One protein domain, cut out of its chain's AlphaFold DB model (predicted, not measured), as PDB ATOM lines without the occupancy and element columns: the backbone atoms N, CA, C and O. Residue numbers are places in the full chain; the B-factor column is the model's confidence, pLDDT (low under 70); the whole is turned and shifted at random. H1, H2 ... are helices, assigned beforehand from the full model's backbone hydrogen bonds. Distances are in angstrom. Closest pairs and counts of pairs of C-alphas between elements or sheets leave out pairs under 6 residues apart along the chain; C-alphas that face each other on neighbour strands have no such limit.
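AT A GLANCE: This is residues 57 to 128 of the 187 residues of the protein "Dimer_Tnp_hAT domain-containing protein" of Daphnia pulex (UniProt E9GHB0). An open frame of four helices, with one helical hairpin, H3 and H4 side by side, along one side, while H1 and H2 stand away from it and from each other. The chain runs from H1 through a long unnamed stretch, residues 70 to 82, folds back through H2, and returns through residues 91 to 101 to the hairpin. The printed part has 72 residues with four named helices, in the order H1, H2, H3, H4, and no named strand; its class is all helix. It is only just compact, close to loose, with a radius of gyration of the C-alphas of 13.3 A, and only just flat, spanning 39 by 33 by 18 A.

IN THESE COORDINATES: H1, the longest helix, takes residues 57 to 69, from C-alpha 57 at (-27.720, 43.672, -35.883), and is 18.3 A long from first to last C-alpha. H2 takes residues 83 to 90, 10.6 A, and its C-alpha 83 is at (-0.179, 29.380, -52.702). H3 takes residues 102 to 112, 15.4 A. H4 takes residues 118 to 125, 10.1 A, and ends with C-alpha 125 at (-6.118, 36.545, -34.603).

HOW THE PARTS SIT: H1 touches no helix, and H2 touches no helix. H1 and H2 are apart, and so are H2 and H3. H3 and H4 form a helical hairpin: they touch, and their closest C-alphas, those of Cys 106 and Ser 122, are 6.2 A apart. They run opposite ways at a shallow tilt of 21 degrees. In H1, H2 and H3 every O i to N i+4 pair is within hydrogen-bond range; in H4 it is 3 of 4.

THE WHOLE: The C-alphas of Cys 57 and Thr 80, the two farthest apart, are 40.1 A apart. The printed part has no cut. The links H1 to H2 and H2 to H3 are long, and H3 to H4 is tight. Mean pLDDT of the printed part is 72.6; residues 73 to 83 and 110 to 123 are under 70.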
ATOM      1  N   CYS A  57     -28.585  43.435 -34.716       77.81
ATOM      2  CA  CYS A  57     -27.720  43.672 -35.883       77.81
ATOM      3  C   CYS A  57     -26.973  42.404 -36.342       77.81
ATOM      4  O   CYS A  57     -26.621  42.279 -37.508       77.81
ATOM      5  N   LYS A  58     -26.766  41.447 -35.426       78.00
ATOM      6  CA  LYS A  58     -26.204  40.124 -35.719       78.00
ATOM      7  C   LYS A  58     -27.127  39.260 -36.577       78.00
ATOM      8  O   LYS A  58     -26.659  38.660 -37.529       78.00
ATOM      9  N   SER A  59     -28.424  39.235 -36.269       80.56
ATOM     10  CA  SER A  59     -29.410  38.471 -37.043       80.56
ATOM     11  C   SER A  59     -29.545  39.031 -38.457       80.56
ATOM     12  O   SER A  59     -29.570  38.266 -39.407       80.56
ATOM     13  N   PHE A  60     -29.559  40.361 -38.598       84.56
ATOM     14  CA  PHE A  60     -29.597  41.023 -39.906       84.56
ATOM     15  C   PHE A  60     -28.367  40.682 -40.762       84.56
ATOM     16  O   PHE A  60     -28.489  40.374 -41.945       84.56
ATOM     17  N   HIS A  61     -27.183  40.703 -40.151       86.38
ATOM     18  CA  HIS A  61     -25.944  40.311 -40.815       86.38
ATOM     19  C   HIS A  61     -25.944  38.830 -41.216       86.38
ATOM     20  O   HIS A  61     -25.536  38.505 -42.327       86.38
ATOM     21  N   ASP A  62     -26.411  37.938 -40.341       84.81
ATOM     22  CA  ASP A  62     -26.471  36.502 -40.626       84.81
ATOM     23  C   ASP A  62     -27.437  36.209 -41.792       84.81
ATOM     24  O   ASP A  62     -27.069  35.470 -42.701       84.81
ATOM     25  N   THR A  63     -28.594  36.880 -41.854       86.50
ATOM     26  CA  THR A  63     -29.522  36.800 -43.000       86.50
ATOM     27  C   THR A  63     -28.885  37.291 -44.305       86.50
ATOM     28  O   THR A  63     -28.985  36.624 -45.330       86.50
ATOM     29  N   MET A  64     -28.168  38.418 -44.278       84.38
ATOM     30  CA  MET A  64     -27.454  38.929 -45.457       84.38
ATOM     31  C   MET A  64     -26.355  37.966 -45.934       84.38
ATOM     32  O   MET A  64     -26.128  37.806 -47.132       84.38
ATOM     33  N   ILE A  65     -25.661  37.311 -45.002       86.25
ATOM     34  CA  ILE A  65     -24.647  36.304 -45.324       86.25
ATOM     35  C   ILE A  65     -25.265  35.081 -46.001       86.25
ATOM     36  O   ILE A  65     -24.668  34.557 -46.940       86.25
ATOM     37  N   GLU A  66     -26.434  34.628 -45.550       84.44
ATOM     38  CA  GLU A  66     -27.136  33.496 -46.165       84.44
ATOM     39  C   GLU A  66     -27.490  33.779 -47.632       84.44
ATOM     40  O   GLU A  66     -27.253  32.920 -48.482       84.44
ATOM     41  N   GLU A  67     -27.946  34.994 -47.951       84.62
ATOM     42  CA  GLU A  67     -28.221  35.414 -49.333       84.62
ATOM     43  C   GLU A  67     -26.948  35.428 -50.199       84.62
ATOM     44  O   GLU A  67     -26.931  34.877 -51.299       84.62
ATOM     45  N   LEU A  68     -25.846  35.991 -49.689       83.62
ATOM     46  CA  LEU A  68     -24.576  36.093 -50.425       83.62
ATOM     47  C   LEU A  68     -23.850  34.751 -50.594       83.62
ATOM     48  O   LEU A  68     -23.041  34.580 -51.510       83.62
ATOM     49  N   ASN A  69     -24.106  33.790 -49.709       85.38
ATOM     50  CA  ASN A  69     -23.497  32.467 -49.772       85.38
ATOM     51  C   ASN A  69     -24.089  31.576 -50.864       85.38
ATOM     52  O   ASN A  69     -23.431  30.612 -51.256       85.38
ATOM     53  N   GLY A  70     -25.270  31.911 -51.397       77.19
ATOM     54  CA  GLY A  70     -25.901  31.166 -52.491       77.19
ATOM     55  C   GLY A  70     -25.036  31.065 -53.755       77.19
ATOM     56  O   GLY A  70     -25.126  30.083 -54.484       77.19
ATOM     57  N   GLU A  71     -24.142  32.031 -53.983       73.50
ATOM     58  CA  GLU A  71     -23.271  32.097 -55.167       73.50
ATOM     59  C   GLU A  71     -21.849  31.550 -54.917       73.50
ATOM     60  O   GLU A  71     -20.998  31.568 -55.810       73.50
ATOM     61  N   ARG A  72     -21.551  31.079 -53.696       78.75
ATOM     62  CA  ARG A  72     -20.183  30.789 -53.227       78.75
ATOM     63  C   ARG A  72     -19.990  29.310 -52.883       78.75
ATOM     64  O   ARG A  72     -20.057  28.900 -51.728       78.75
ATOM     65  N   THR A  73     -19.669  28.503 -53.889       63.72
ATOM     66  CA  THR A  73     -19.362  27.064 -53.765       63.72
ATOM     67  C   THR A  73     -17.852  26.856 -53.619       63.72
ATOM     68  O   THR A  73     -17.133  26.531 -54.561       63.72
ATOM     69  N   GLY A  74     -17.325  27.127 -52.426       59.88
ATOM     70  CA  GLY A  74     -15.903  26.952 -52.121       59.88
ATOM     71  C   GLY A  74     -15.510  25.488 -51.916       59.88
ATOM     72  O   GLY A  74     -15.247  25.096 -50.783       59.88
ATOM     73  N   GLU A  75     -15.443  24.687 -52.979       60.09
ATOM     74  CA  GLU A  75     -14.836  23.350 -52.934       60.09
ATOM     75  C   GLU A  75     -13.382  23.411 -53.417       60.09
ATOM     76  O   GLU A  75     -13.112  23.794 -54.554       60.09
ATOM     77  N   SER A  76     -12.428  23.022 -52.562       55.97
ATOM     78  CA  SER A  76     -11.030  22.837 -52.968       55.97
ATOM     79  C   SER A  76     -10.626  21.369 -52.849       55.97
ATOM     80  O   SER A  76     -10.394  20.827 -51.768       55.97
ATOM     81  N   SER A  77     -10.528  20.704 -53.998       60.16
ATOM     82  CA  SER A  77      -9.852  19.419 -54.134       60.16
ATOM     83  C   SER A  77      -8.402  19.678 -54.541       60.16
ATOM     84  O   SER A  77      -8.174  20.145 -55.655       60.16
ATOM     85  N   ASN A  78      -7.443  19.420 -53.642       54.75
ATOM     86  CA  ASN A  78      -6.094  18.869 -53.892       54.75
ATOM     87  C   ASN A  78      -5.055  19.333 -52.851       54.75
ATOM     88  O   ASN A  78      -4.937  20.504 -52.501       54.75
ATOM     89  N   MET A  79      -4.242  18.377 -52.391       53.38
ATOM     90  CA  MET A  79      -3.254  18.518 -51.311       53.38
ATOM     91  C   MET A  79      -2.013  19.356 -51.709       53.38
ATOM     92  O   MET A  79      -1.313  19.835 -50.816       53.38
ATOM     93  N   THR A  80      -1.746  19.580 -53.004       55.28
ATOM     94  CA  THR A  80      -0.452  20.096 -53.523       55.28
ATOM     95  C   THR A  80      -0.595  21.344 -54.413       55.28
ATOM     96  O   THR A  80       0.235  21.602 -55.280       55.28
ATOM     97  N   THR A  81      -1.653  22.134 -54.246       62.72
ATOM     98  CA  THR A  81      -1.886  23.311 -55.099       62.72
ATOM     99  C   THR A  81      -1.039  24.515 -54.660       62.72
ATOM    100  O   THR A  81      -0.723  24.666 -53.476       62.72
ATOM    101  N   CYS A  82      -0.645  25.383 -55.599       64.88
ATOM    102  CA  CYS A  82       0.187  26.554 -55.313       64.88
ATOM    103  C   CYS A  82      -0.505  27.555 -54.364       64.88
ATOM    104  O   CYS A  82      -1.729  27.579 -54.219       64.88
ATOM    105  N   ILE A  83       0.291  28.400 -53.699       69.06
ATOM    106  CA  ILE A  83      -0.179  29.380 -52.702       69.06
ATOM    107  C   ILE A  83      -1.282  30.280 -53.277       69.06
ATOM    108  O   ILE A  83      -2.296  30.508 -52.624       69.06
ATOM    109  N   ILE A  84      -1.105  30.736 -54.518       73.62
ATOM    110  CA  ILE A  84      -2.034  31.629 -55.218       73.62
ATOM    111  C   ILE A  84      -3.418  30.986 -55.363       73.62
ATOM    112  O   ILE A  84      -4.420  31.624 -55.053       73.62
ATOM    113  N   VAL A  85      -3.480  29.714 -55.759       75.50
ATOM    114  CA  VAL A  85      -4.759  29.008 -55.910       75.50
ATOM    115  C   VAL A  85      -5.421  28.777 -54.554       75.50
ATOM    116  O   VAL A  85      -6.609  29.026 -54.423       75.50
ATOM    117  N   ASN A  86      -4.654  28.447 -53.506       73.56
ATOM    118  CA  ASN A  86      -5.216  28.353 -52.150       73.56
ATOM    119  C   ASN A  86      -5.860  29.675 -51.695       73.56
ATOM    120  O   ASN A  86      -6.881  29.659 -51.010       73.56
ATOM    121  N   PHE A  87      -5.268  30.822 -52.047       75.19
ATOM    122  CA  PHE A  87      -5.864  32.126 -51.755       75.19
ATOM    123  C   PHE A  87      -7.131  32.373 -52.574       75.19
ATOM    124  O   PHE A  87      -8.121  32.834 -52.015       75.19
ATOM    125  N   GLN A  88      -7.127  32.050 -53.865       78.44
ATOM    126  CA  GLN A  88      -8.309  32.195 -54.718       78.44
ATOM    127  C   GLN A  88      -9.463  31.299 -54.262       78.44
ATOM    128  O   GLN A  88     -10.603  31.752 -54.225       78.44
ATOM    129  N   ASP A  89      -9.173  30.066 -53.855       77.31
ATOM    130  CA  ASP A  89     -10.163  29.133 -53.320       77.31
ATOM    131  C   ASP A  89     -10.720  29.630 -51.983       77.31
ATOM    132  O   ASP A  89     -11.932  29.628 -51.770       77.31
ATOM    133  N   TYR A  90      -9.859  30.150 -51.101       77.06
ATOM    134  CA  TYR A  90     -10.293  30.799 -49.863       77.06
ATOM    135  C   TYR A  90     -11.206  32.003 -50.134       77.06
ATOM    136  O   TYR A  90     -12.250  32.142 -49.502       77.06
ATOM    137  N   LEU A  91     -10.858  32.840 -51.116       81.38
ATOM    138  CA  LEU A  91     -11.668  33.985 -51.538       81.38
ATOM    139  C   LEU A  91     -12.989  33.595 -52.205       81.38
ATOM    140  O   LEU A  91     -13.809  34.485 -52.421       81.38
ATOM    141  N   LYS A  92     -13.221  32.316 -52.517       83.25
ATOM    142  CA  LYS A  92     -14.496  31.783 -53.024       83.25
ATOM    143  C   LYS A  92     -15.323  31.077 -51.949       83.25
ATOM    144  O   LYS A  92     -16.477  30.757 -52.205       83.25
ATOM    145  N   LYS A  93     -14.771  30.844 -50.750       79.44
ATOM    146  CA  LYS A  93     -15.505  30.197 -49.653       79.44
ATOM    147  C   LYS A  93     -16.705  31.030 -49.200       79.44
ATOM    148  O   LYS A  93     -16.634  32.265 -49.266       79.44
ATOM    149  N   PRO A  94     -17.778  30.378 -48.719       83.50
ATOM    150  CA  PRO A  94     -18.901  31.088 -48.130       83.50
ATOM    151  C   PRO A  94     -18.432  31.951 -46.952       83.50
ATOM    152  O   PRO A  94     -17.500  31.602 -46.221       83.50
ATOM    153  N   TYR A  95     -19.073  33.102 -46.794       83.94
ATOM    154  CA  TYR A  95     -18.938  33.954 -45.629       83.94
ATOM    155  C   TYR A  95     -19.496  33.260 -44.395       83.94
ATOM    156  O   TYR A  95     -20.406  32.431 -44.461       83.94
ATOM    157  N   PHE A  96     -18.929  33.612 -43.251       80.81
ATOM    158  CA  PHE A  96     -19.227  32.950 -41.998       80.81
ATOM    159  C   PHE A  96     -20.128  33.828 -41.128       80.81
ATOM    160  O   PHE A  96     -19.840  35.023 -41.001       80.81
ATOM    161  N   PRO A  97     -21.190  33.268 -40.524       81.06
ATOM    162  CA  PRO A  97     -22.109  34.042 -39.708       81.06
ATOM    163  C   PRO A  97     -21.398  34.608 -38.480       81.06
ATOM    164  O   PRO A  97     -20.486  34.008 -37.903       81.06
ATOM    165  N   TRP A  98     -21.844  35.780 -38.051       76.81
ATOM    166  CA  TRP A  98     -21.223  36.531 -36.964       76.81
ATOM    167  C   TRP A  98     -21.539  35.947 -35.586       76.81
ATOM    168  O   TRP A  98     -20.873  36.252 -34.593       76.81
ATOM    169  N   SER A  99     -22.560  35.094 -35.522       75.19
ATOM    170  CA  SER A  99     -22.918  34.294 -34.352       75.19
ATOM    171  C   SER A  99     -21.854  33.265 -33.967       75.19
ATOM    172  O   SER A  99     -21.860  32.790 -32.830       75.19
ATOM    173  N   THR A 100     -20.912  32.952 -34.858       78.69
ATOM    174  CA  THR A 100     -19.913  31.921 -34.601       78.69
ATOM    175  C   THR A 100     -18.527  32.506 -34.322       78.69
ATOM    176  O   THR A 100     -18.079  33.461 -34.953       78.69
ATOM    177  N   ASP A 101     -17.827  31.915 -33.350       81.44
ATOM    178  CA  ASP A 101     -16.492  32.356 -32.936       81.44
ATOM    179  C   ASP A 101     -15.450  32.109 -34.052       81.44
ATOM    180  O   ASP A 101     -15.262  30.955 -34.471       81.44
ATOM    181  N   PRO A 102     -14.729  33.151 -34.516       77.88
ATOM    182  CA  PRO A 102     -13.709  33.020 -35.558       77.88
ATOM    183  C   PRO A 102     -12.570  32.061 -35.181       77.88
ATOM    184  O   PRO A 102     -11.957  31.460 -36.071       77.88
ATOM    185  N   LEU A 103     -12.279  31.875 -33.886       76.44
ATOM    186  CA  LEU A 103     -11.254  30.928 -33.438       76.44
ATOM    187  C   LEU A 103     -11.692  29.478 -33.657       76.44
ATOM    188  O   LEU A 103     -10.906  28.667 -34.152       76.44
ATOM    189  N   ASN A 104     -12.954  29.163 -33.359       78.12
ATOM    190  CA  ASN A 104     -13.516  27.829 -33.570       78.12
ATOM    191  C   ASN A 104     -13.563  27.465 -35.055       78.12
ATOM    192  O   ASN A 104     -13.183  26.353 -35.426       78.12
ATOM    193  N   TYR A 105     -13.932  28.421 -35.912       76.06
ATOM    194  CA  TYR A 105     -13.853  28.245 -37.361       76.06
ATOM    195  C   TYR A 105     -12.429  27.894 -37.804       76.06
ATOM    196  O   TYR A 105     -12.207  26.874 -38.459       76.06
ATOM    197  N   CYS A 106     -11.442  28.680 -37.364       72.62
ATOM    198  CA  CYS A 106     -10.046  28.466 -37.723       72.62
ATOM    199  C   CYS A 106      -9.518  27.088 -37.274       72.62
ATOM    200  O   CYS A 106      -8.759  26.440 -38.000       72.62
ATOM    201  N   LEU A 107      -9.948  26.610 -36.102       74.50
ATOM    202  CA  LEU A 107      -9.621  25.275 -35.599       74.50
ATOM    203  C   LEU A 107     -10.292  24.158 -36.411       74.50
ATOM    204  O   LEU A 107      -9.641  23.156 -36.710       74.50
ATOM    205  N   SER A 108     -11.559  24.332 -36.794       73.56
ATOM    206  CA  SER A 108     -12.304  23.346 -37.589       73.56
ATOM    207  C   SER A 108     -11.716  23.173 -38.997       73.56
ATOM    208  O   SER A 108     -11.446  22.052 -39.433       73.56
ATOM    209  N   GLU A 109     -11.375  24.280 -39.656       70.88
ATOM    210  CA  GLU A 109     -10.780  24.300 -40.995       70.88
ATOM    211  C   GLU A 109      -9.355  23.744 -41.015       70.88
ATOM    212  O   GLU A 109      -8.947  23.094 -41.982       70.88
ATOM    213  N   LYS A 110      -8.608  23.916 -39.915       65.00
ATOM    214  CA  LYS A 110      -7.303  23.270 -39.735       65.00
ATOM    215  C   LYS A 110      -7.417  21.743 -39.778       65.00
ATOM    216  O   LYS A 110      -6.520  21.097 -40.311       65.00
ATOM    217  N   SER A 111      -8.504  21.170 -39.255       62.56
ATOM    218  CA  SER A 111      -8.751  19.720 -39.306       62.56
ATOM    219  C   SER A 111      -9.251  19.251 -40.674       62.56
ATOM    220  O   SER A 111      -9.043  18.092 -41.023       62.56
ATOM    221  N   SER A 112      -9.904  20.126 -41.447       65.06
ATOM    222  CA  SER A 112     -10.396  19.811 -42.793       65.06
ATOM    223  C   SER A 112      -9.302  19.878 -43.867       65.06
ATOM    224  O   SER A 112      -9.530  19.443 -44.993       65.06
ATOM    225  N   GLY A 113      -8.128  20.446 -43.559       58.47
ATOM    226  CA  GLY A 113      -6.996  20.562 -44.488       58.47
ATOM    227  C   GLY A 113      -7.212  21.540 -45.654       58.47
ATOM    228  O   GLY A 113      -6.328  21.693 -46.494       58.47
ATOM    229  N   SER A 114      -8.362  22.223 -45.696       56.19
ATOM    230  CA  SER A 114      -8.830  23.012 -46.843       56.19
ATOM    231  C   SER A 114      -8.305  24.457 -46.855       56.19
ATOM    232  O   SER A 114      -8.460  25.156 -47.853       56.19
ATOM    233  N   ILE A 115      -7.627  24.931 -45.795       56.28
ATOM    234  CA  ILE A 115      -7.072  26.297 -45.781       56.28
ATOM    235  C   ILE A 115      -5.669  26.350 -45.170       56.28
ATOM    236  O   ILE A 115      -5.442  26.755 -44.027       56.28
ATOM    237  N   ARG A 116      -4.680  26.012 -46.000       59.25
ATOM    238  CA  ARG A 116      -3.249  26.221 -45.729       59.25
ATOM    239  C   ARG A 116      -2.888  27.681 -45.363       59.25
ATOM    240  O   ARG A 116      -2.103  27.845 -44.426       59.25
ATOM    241  N   PRO A 117      -3.464  28.742 -45.978       55.78
ATOM    242  CA  PRO A 117      -3.153  30.126 -45.590       55.78
ATOM    243  C   PRO A 117      -3.754  30.568 -44.241       55.78
ATOM    244  O   PRO A 117      -3.215  31.473 -43.600       55.78
ATOM    245  N   LEU A 118      -4.803  29.905 -43.737       56.97
ATOM    246  CA  LEU A 118      -5.444  30.281 -42.467       56.97
ATOM    247  C   LEU A 118      -4.627  29.858 -41.242       56.97
ATOM    248  O   LEU A 118      -4.813  30.413 -40.160       56.97
ATOM    249  N   LEU A 119      -3.672  28.929 -41.388       58.56
ATOM    250  CA  LEU A 119      -2.811  28.536 -40.270       58.56
ATOM    251  C   LEU A 119      -1.982  29.723 -39.760       58.56
ATOM    252  O   LEU A 119      -1.794  29.875 -38.553       58.56
ATOM    253  N   MET A 120      -1.532  30.597 -40.661       59.53
ATOM    254  CA  MET A 120      -0.871  31.844 -40.276       59.53
ATOM    255  C   MET A 120      -1.833  32.800 -39.569       59.53
ATOM    256  O   MET A 120      -1.436  33.503 -38.640       59.53
ATOM    257  N   TRP A 121      -3.095  32.803 -39.992       62.84
ATOM    258  CA  TRP A 121      -4.140  33.633 -39.411       62.84
ATOM    259  C   TRP A 121      -4.470  33.203 -37.980       62.84
ATOM    260  O   TRP A 121      -4.538  34.059 -37.108       62.84
ATOM    261  N   SER A 122      -4.504  31.896 -37.691       63.50
ATOM    262  CA  SER A 122      -4.763  31.364 -36.339       63.50
ATOM    263  C   SER A 122      -3.870  31.979 -35.251       63.50
ATOM    264  O   SER A 122      -4.334  32.291 -34.160       63.50
ATOM    265  N   LYS A 123      -2.587  32.220 -35.556       67.50
ATOM    266  CA  LYS A 123      -1.638  32.844 -34.621       67.50
ATOM    267  C   LYS A 123      -1.786  34.362 -34.542       67.50
ATOM    268  O   LYS A 123      -1.418  34.951 -33.533       67.50
ATOM    269  N   LYS A 124      -2.273  34.993 -35.612       72.12
ATOM    270  CA  LYS A 124      -2.414  36.450 -35.714       72.12
ATOM    271  C   LYS A 124      -3.727  36.962 -35.124       72.12
ATOM    272  O   LYS A 124      -3.728  38.058 -34.582       72.12
ATOM    273  N   ILE A 125      -4.807  36.177 -35.173       72.12
ATOM    274  CA  ILE A 125      -6.118  36.545 -34.603       72.12
ATOM    275  C   ILE A 125      -6.031  36.726 -33.080       72.12
ATOM    276  O   ILE A 125      -6.705  37.582 -32.520       72.12
ATOM    277  N   CYS A 126      -5.164  35.964 -32.408       74.75
ATOM    278  CA  CYS A 126      -4.979  36.051 -30.958       74.75
ATOM    279  C   CYS A 126      -4.086  37.221 -30.510       74.75
ATOM    280  O   CYS A 126      -3.799  37.342 -29.318       74.75
ATOM    281  N   ILE A 127      -3.600  38.059 -31.433       82.38
ATOM    282  CA  ILE A 127      -2.781  39.222 -31.088       82.38
ATOM    283  C   ILE A 127      -3.722  40.359 -30.679       82.38
ATOM    284  O   ILE A 127      -4.560  40.766 -31.486       82.38
ATOM    285  N   PRO A 128      -3.601  40.904 -29.456       82.56
ATOM    286  CA  PRO A 128      -4.408  42.046 -29.062       82.56
ATOM    287  C   PRO A 128      -4.073  43.247 -29.954       82.56
ATOM    288  O   PRO A 128      -2.906  43.550 -30.198       82.56
TER     289      PRO A 128